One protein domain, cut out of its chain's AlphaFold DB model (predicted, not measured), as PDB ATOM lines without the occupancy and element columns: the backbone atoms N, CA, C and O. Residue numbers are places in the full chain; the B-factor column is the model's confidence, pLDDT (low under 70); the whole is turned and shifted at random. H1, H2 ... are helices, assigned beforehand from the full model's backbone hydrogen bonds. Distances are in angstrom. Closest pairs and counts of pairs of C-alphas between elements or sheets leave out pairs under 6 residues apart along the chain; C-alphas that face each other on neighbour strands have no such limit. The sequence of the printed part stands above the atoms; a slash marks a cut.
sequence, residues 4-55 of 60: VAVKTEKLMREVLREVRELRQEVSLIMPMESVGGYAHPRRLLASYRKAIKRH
ATOM      1  N   VAL A   4     -29.537  -6.796 -40.022       74.38
ATOM      2  CA  VAL A   4     -28.081  -6.936 -39.913       74.38
ATOM      3  C   VAL A   4     -27.703  -8.258 -39.244       74.38
ATOM      4  O   VAL A   4     -26.879  -8.981 -39.793       74.38
ATOM      5  N   ALA A   5     -28.354  -8.631 -38.137       74.81
ATOM      6  CA  ALA A   5     -28.061  -9.876 -37.422       74.81
ATOM      7  C   ALA A   5     -28.269 -11.118 -38.308       74.81
ATOM      8  O   ALA A   5     -27.449 -12.031 -38.298       74.81
ATOM      9  N   VAL A   6     -29.311 -11.106 -39.146       77.81
ATOM     10  CA  VAL A   6     -29.611 -12.200 -40.087       77.81
ATOM     11  C   VAL A   6     -28.537 -12.319 -41.179       77.81
ATOM     12  O   VAL A   6     -28.132 -13.425 -41.536       77.81
ATOM     13  N   LYS A   7     -28.028 -11.190 -41.695       83.00
ATOM     14  CA  LYS A   7     -26.919 -11.185 -42.669       83.00
ATOM     15  C   LYS A   7     -25.620 -11.697 -42.046       83.00
ATOM     16  O   LYS A   7     -24.922 -12.485 -42.677       83.00
ATOM     17  N   THR A   8     -25.321 -11.289 -40.813       89.69
ATOM     18  CA  THR A   8     -24.134 -11.745 -40.081       89.69
ATOM     19  C   THR A   8     -24.189 -13.245 -39.801       89.69
ATOM     20  O   THR A   8     -23.193 -13.936 -39.995       89.69
ATOM     21  N   GLU A   9     -25.351 -13.772 -39.407       91.69
ATOM     22  CA  GLU A   9     -25.531 -15.207 -39.174       91.69
ATOM     23  C   GLU A   9     -25.328 -16.023 -40.456       91.69
ATOM     24  O   GLU A   9     -24.635 -17.043 -40.444       91.69
ATOM     25  N   LYS A  10     -25.886 -15.558 -41.581       92.69
ATOM     26  CA  LYS A  10     -25.701 -16.208 -42.883       92.69
ATOM     27  C   LYS A  10     -24.225 -16.238 -43.289       92.69
ATOM     28  O   LYS A  10     -23.724 -17.304 -43.637       92.69
ATOM     29  N   LEU A  11     -23.533 -15.105 -43.173       94.00
ATOM     30  CA  LEU A  11     -22.106 -15.010 -43.480       94.00
ATOM     31  C   LEU A  11     -21.276 -15.951 -42.594       94.00
ATOM     32  O   LEU A  11     -20.414 -16.669 -43.087       94.00
ATOM     33  N   MET A  12     -21.570 -16.011 -41.292       94.25
ATOM     34  CA  MET A  12     -20.912 -16.938 -40.364       94.25
ATOM     35  C   MET A  12     -21.084 -18.400 -40.782       94.25
ATOM     36  O   MET A  12     -20.130 -19.174 -40.723       94.25
ATOM     37  N   ARG A  13     -22.287 -18.793 -41.212       94.69
ATOM     38  CA  ARG A  13     -22.548 -20.161 -41.686       94.69
ATOM     39  C   ARG A  13     -21.763 -20.482 -42.958       94.69
ATOM     40  O   ARG A  13     -21.250 -21.593 -43.067       94.69
ATOM     41  N   GLU A  14     -21.655 -19.530 -43.882       96.38
ATOM     42  CA  GLU A  14     -20.878 -19.680 -45.119       96.38
ATOM     43  C   GLU A  14     -19.379 -19.822 -44.822       96.38
ATOM     44  O   GLU A  14     -18.773 -20.806 -45.241       96.38
ATOM     45  N   VAL A  15     -18.816 -18.953 -43.978       95.19
ATOM     46  CA  VAL A  15     -17.408 -19.043 -43.545       95.19
ATOM     47  C   VAL A  15     -17.120 -20.371 -42.838       95.19
ATOM     48  O   VAL A  15     -16.110 -21.022 -43.099       95.19
ATOM     49  N   LEU A  16     -18.010 -20.827 -41.950       94.38
ATOM     50  CA  LEU A  16     -17.833 -22.111 -41.262       94.38
ATOM     51  C   LEU A  16     -17.895 -23.308 -42.215       94.38
ATOM     52  O   LEU A  16     -17.252 -24.325 -41.942       94.38
ATOM     53  N   ARG A  17     -18.671 -23.215 -43.301       95.56
ATOM     54  CA  ARG A  17     -18.701 -24.240 -44.348       95.56
ATOM     55  C   ARG A  17     -17.350 -24.301 -45.059       95.56
ATOM     56  O   ARG A  17     -16.758 -25.376 -45.091       95.56
ATOM     57  N   GLU A  18     -16.833 -23.160 -45.505       93.75
ATOM     58  CA  GLU A  18     -15.536 -23.073 -46.191       93.75
ATOM     59  C   GLU A  18     -14.385 -23.588 -45.315       93.75
ATOM     60  O   GLU A  18     -13.556 -24.375 -45.759       93.75
ATOM     61  N   VAL A  19     -14.369 -23.237 -44.023       92.00
ATOM     62  CA  VAL A  19     -13.355 -23.743 -43.080       92.00
ATOM     63  C   VAL A  19     -13.410 -25.271 -42.940       92.00
ATOM     64  O   VAL A  19     -12.374 -25.918 -42.776       92.00
ATOM     65  N   ARG A  20     -14.605 -25.878 -42.986       86.62
ATOM     66  CA  ARG A  20     -14.749 -27.344 -42.920       86.62
ATOM     67  C   ARG A  20     -14.265 -28.024 -44.194       86.62
ATOM     68  O   ARG A  20     -13.600 -29.052 -44.081       86.62
ATOM     69  N   GLU A  21     -14.590 -27.462 -45.353       89.38
ATOM     70  CA  GLU A  21     -14.135 -27.946 -46.663       89.38
ATOM     71  C   GLU A  21     -12.603 -27.885 -46.738       89.38
ATOM     72  O   GLU A  21     -11.952 -28.909 -46.950       89.38
ATOM     73  N   LEU A  22     -12.011 -26.747 -46.363       86.81
ATOM     74  CA  LEU A  22     -10.560 -26.581 -46.294       86.81
ATOM     75  C   LEU A  22      -9.902 -27.584 -45.334       86.81
ATOM     76  O   LEU A  22      -8.855 -28.155 -45.632       86.81
ATOM     77  N   ARG A  23     -10.517 -27.847 -44.174       81.56
ATOM     78  CA  ARG A  23     -10.006 -28.846 -43.224       81.56
ATOM     79  C   ARG A  23      -9.993 -30.255 -43.825       81.56
ATOM     80  O   ARG A  23      -9.080 -31.017 -43.512       81.56
ATOM     81  N   GLN A  24     -10.988 -30.619 -44.636       78.06
ATOM     82  CA  GLN A  24     -11.017 -31.921 -45.306       78.06
ATOM     83  C   GLN A  24      -9.884 -32.033 -46.328       78.06
ATOM     84  O   GLN A  24      -9.144 -33.014 -46.291       78.06
ATOM     85  N   GLU A  25      -9.677 -31.012 -47.155       78.56
ATOM     86  CA  GLU A  25      -8.579 -30.979 -48.130       78.56
ATOM     87  C   GLU A  25      -7.208 -31.043 -47.451       78.56
ATOM     88  O   GLU A  25      -6.359 -31.862 -47.808       78.56
ATOM     89  N   VAL A  26      -7.011 -30.256 -46.390       74.38
ATOM     90  CA  VAL A  26      -5.779 -30.297 -45.595       74.38
ATOM     91  C   VAL A  26      -5.593 -31.664 -44.945       74.38
ATOM     92  O   VAL A  26      -4.467 -32.138 -44.893       74.38
ATOM     93  N   SER A  27      -6.656 -32.342 -44.498       67.38
ATOM     94  CA  SER A  27      -6.537 -33.684 -43.907       67.38
ATOM     95  C   SER A  27      -6.097 -34.766 -44.898       67.38
ATOM     96  O   SER A  27      -5.531 -35.772 -44.475       67.38
ATOM     97  N   LEU A  28      -6.318 -34.555 -46.201       63.78
ATOM     98  CA  LEU A  28      -5.825 -35.440 -47.261       63.78
ATOM     99  C   LEU A  28      -4.324 -35.235 -47.515       63.78
ATOM    100  O   LEU A  28      -3.613 -36.199 -47.787       63.78
ATOM    101  N   ILE A  29      -3.841 -33.992 -47.416       65.44
ATOM    102  CA  ILE A  29      -2.440 -33.617 -47.697       65.44
ATOM    103  C   ILE A  29      -1.555 -33.787 -46.456       65.44
ATOM    104  O   ILE A  29      -0.415 -34.241 -46.532       65.44
ATOM    105  N   MET A  30      -2.089 -33.430 -45.296       59.97
ATOM    106  CA  MET A  30      -1.511 -33.638 -43.981       59.97
ATOM    107  C   MET A  30      -2.452 -34.560 -43.218       59.97
ATOM    108  O   MET A  30      -3.353 -34.060 -42.535       59.97
ATOM    109  N   PRO A  31      -2.272 -35.890 -43.313       55.97
ATOM    110  CA  PRO A  31      -3.023 -36.814 -42.487       55.97
ATOM    111  C   PRO A  31      -2.728 -36.477 -41.029       55.97
ATOM    112  O   PRO A  31      -1.711 -36.859 -40.451       55.97
ATOM    113  N   MET A  32      -3.630 -35.710 -40.422       60.69
ATOM    114  CA  MET A  32      -3.717 -35.586 -38.983       60.69
ATOM    115  C   MET A  32      -4.208 -36.942 -38.502       60.69
ATOM    116  O   MET A  32      -5.408 -37.132 -38.298       60.69
ATOM    117  N   GLU A  33      -3.298 -37.910 -38.391       62.22
ATOM    118  CA  GLU A  33      -3.604 -39.209 -37.819       62.22
ATOM    119  C   GLU A  33      -4.122 -38.981 -36.402       62.22
ATOM    120  O   GLU A  33      -3.387 -38.711 -35.447       62.22
ATOM    121  N   SER A  34      -5.444 -39.029 -36.270       69.44
ATOM    122  CA  SER A  34      -6.077 -38.982 -34.972       69.44
ATOM    123  C   SER A  34      -5.772 -40.296 -34.280       69.44
ATOM    124  O   SER A  34      -6.239 -41.361 -34.686       69.44
ATOM    125  N   VAL A  35      -5.051 -40.225 -33.165       73.38
ATOM    126  CA  VAL A  35      -4.868 -41.392 -32.298       73.38
ATOM    127  C   VAL A  35      -6.175 -41.820 -31.609       73.38
ATOM    128  O   VAL A  35      -6.203 -42.851 -30.945       73.38
ATOM    129  N   GLY A  36      -7.264 -41.051 -31.754       76.38
ATOM    130  CA  GLY A  36      -8.540 -41.276 -31.070       76.38
ATOM    131  C   GLY A  36      -9.228 -42.604 -31.397       76.38
ATOM    132  O   GLY A  36      -9.986 -43.087 -30.565       76.38
ATOM    133  N   GLY A  37      -8.942 -43.211 -32.553       75.00
ATOM    134  CA  GLY A  37      -9.488 -44.520 -32.943       75.00
ATOM    135  C   GLY A  37      -8.735 -45.728 -32.371       75.00
ATOM    136  O   GLY A  37      -9.193 -46.859 -32.509       75.00
ATOM    137  N   TYR A  38      -7.583 -45.520 -31.733       79.88
ATOM    138  CA  TYR A  38      -6.796 -46.610 -31.163       79.88
ATOM    139  C   TYR A  38      -7.316 -46.998 -29.779       79.88
ATOM    140  O   TYR A  38      -7.774 -46.153 -29.017       79.88
ATOM    141  N   ALA A  39      -7.143 -48.262 -29.393       87.12
ATOM    142  CA  ALA A  39      -7.543 -48.738 -28.066       87.12
ATOM    143  C   ALA A  39      -6.894 -47.932 -26.915       87.12
ATOM    144  O   ALA A  39      -7.475 -47.796 -25.838       87.12
ATOM    145  N   HIS A  40      -5.687 -47.378 -27.125       87.94
ATOM    146  CA  HIS A  40      -4.911 -46.683 -26.088       87.94
ATOM    147  C   HIS A  40      -4.139 -45.442 -26.595       87.94
ATOM    148  O   HIS A  40      -2.902 -45.431 -26.563       87.94
ATOM    149  N   PRO A  41      -4.825 -44.347 -26.973       86.38
ATOM    150  CA  PRO A  41      -4.204 -43.139 -27.533       86.38
ATOM    151  C   PRO A  41      -3.134 -42.531 -26.622       86.38
ATOM    152  O   PRO A  41      -2.050 -42.156 -27.067       86.38
ATOM    153  N   ARG A  42      -3.409 -42.479 -25.310       87.25
ATOM    154  CA  ARG A  42      -2.486 -41.915 -24.312       87.25
ATOM    155  C   ARG A  42      -1.146 -42.661 -24.276       87.25
ATOM    156  O   ARG A  42      -0.103 -42.025 -24.153       87.25
ATOM    157  N   ARG A  43      -1.169 -43.996 -24.403       90.56
ATOM    158  CA  ARG A  43       0.045 -44.834 -24.408       90.56
ATOM    159  C   ARG A  43       0.858 -44.623 -25.679       90.56
ATOM    160  O   ARG A  43       2.078 -44.504 -25.605       90.56
ATOM    161  N   LEU A  44       0.176 -44.521 -26.814       85.94
ATOM    162  CA  LEU A  44       0.789 -44.310 -28.122       85.94
ATOM    163  C   LEU A  44       1.533 -42.963 -28.164       85.94
ATOM    164  O   LEU A  44       2.726 -42.924 -28.459       85.94
ATOM    165  N   LEU A  45       0.884 -41.886 -27.702       87.56
ATOM    166  CA  LEU A  45       1.507 -40.562 -27.566       87.56
ATOM    167  C   LEU A  45       2.695 -40.560 -26.593       87.56
ATOM    168  O   LEU A  45       3.718 -39.929 -26.861       87.56
ATOM    169  N   ALA A  46       2.581 -41.257 -25.459       90.75
ATOM    170  CA  ALA A  46       3.673 -41.359 -24.494       90.75
ATOM    171  C   ALA A  46       4.889 -42.096 -25.080       90.75
ATOM    172  O   ALA A  46       6.024 -41.664 -24.872       90.75
ATOM    173  N   SER A  47       4.655 -43.175 -25.832       90.31
ATOM    174  CA  SER A  47       5.703 -43.935 -26.519       90.31
ATOM    175  C   SER A  47       6.394 -43.092 -27.592       90.31
ATOM    176  O   SER A  47       7.617 -42.961 -27.582       90.31
ATOM    177  N   TYR A  48       5.614 -42.415 -28.437       86.94
ATOM    178  CA  TYR A  48       6.128 -41.527 -29.479       86.94
ATOM    179  C   TYR A  48       7.021 -40.413 -28.911       86.94
ATOM    180  O   TYR A  48       8.138 -40.199 -29.378       86.94
ATOM    181  N   ARG A  49       6.595 -39.762 -27.820       89.19
ATOM    182  CA  ARG A  49       7.407 -38.742 -27.131       89.19
ATOM    183  C   ARG A  49       8.733 -39.295 -26.604       89.19
ATOM    184  O   ARG A  49       9.736 -38.587 -26.642       89.19
ATOM    185  N   LYS A  50       8.757 -40.535 -26.097       93.81
ATOM    186  CA  LYS A  50      10.008 -41.197 -25.683       93.81
ATOM    187  C   LYS A  50      10.905 -41.478 -26.888       93.81
ATOM    188  O   LYS A  50      12.105 -41.232 -26.807       93.81
ATOM    189  N   ALA A  51      10.324 -41.944 -27.991       91.00
ATOM    190  CA  ALA A  51      11.050 -42.249 -29.218       91.00
ATOM    191  C   ALA A  51      11.714 -41.002 -29.814       91.00
ATOM    192  O   ALA A  51      12.911 -41.049 -30.059       91.00
ATOM    193  N   ILE A  52      11.006 -39.872 -29.934       90.19
ATOM    194  CA  ILE A  52      11.583 -38.612 -30.448       90.19
ATOM    195  C   ILE A  52      12.747 -38.120 -29.584       90.19
ATOM    196  O   ILE A  52      13.737 -37.619 -30.103       90.19
ATOM    197  N   LYS A  53      12.654 -38.256 -28.255       89.31
ATOM    198  CA  LYS A  53      13.762 -37.877 -27.363       89.31
ATOM    199  C   LYS A  53      15.004 -38.736 -27.599       89.31
ATOM    200  O   LYS A  53      16.115 -38.228 -27.519       89.31
ATOM    201  N   ARG A  54      14.809 -40.033 -27.852       93.38
ATOM    202  CA  ARG A  54      15.895 -40.994 -28.089       93.38
ATOM    203  C   ARG A  54      16.450 -40.914 -29.514       93.38
ATOM    204  O   ARG A  54      17.635 -41.144 -29.725       93.38
ATOM    205  N   HIS A  55      15.588 -40.587 -30.466       89.38
ATOM    206  CA  HIS A  55      15.855 -40.529 -31.895       89.38
ATOM    207  C   HIS A  55      15.293 -39.210 -32.431       89.38
ATOM    208  O   HIS A  55      14.199 -39.190 -33.003       89.38
TER     209      HIS A  55
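Overview. This is residues 4 to 55 of the 60 residues of an uncharacterized protein of Candidatus Kaiserbacteria bacterium RIFCSPHIGHO2_02_FULL_59_21 (UniProt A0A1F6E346). One long, straight helix, H1, leads through a stretched link to a shorter helix, H2, and the two are strung out end to end with no shared core. H1 makes much of the long axis, and the link carries the chain away from its end to H2. The printed part has 52 residues with two named helices, H1 then H2, and no named strand; the class is all helix. The whole is extended, with a radius of gyration of the C-alphas of 18.4 A and spans of 56 by 21 by 20 A.

Arrangement. H1, residues 4 to 29, and H2, residues 41 to 54, are apart, with no C-alpha of the one within 8 A of the other. In H1 and H2 every O i to N i+4 pair is within hydrogen-bond range.

Along the chain. H1 measures 37.8 A from C-alpha 4 at (-28.081, -6.936, -39.913) to C-alpha 29 at (-2.440, -33.617, -47.697). H2 measures 20.2 A and ends with C-alpha 54 at (15.895, -40.994, -28.089).

Size, cuts and confidence. The two C-alphas farthest apart, those of Val 4 and Arg 54, are 56.9 A apart. The printed part has no cut. The link from H1 to H2, 11 residues, is long. Residues 27 to 34 have pLDDT under 70.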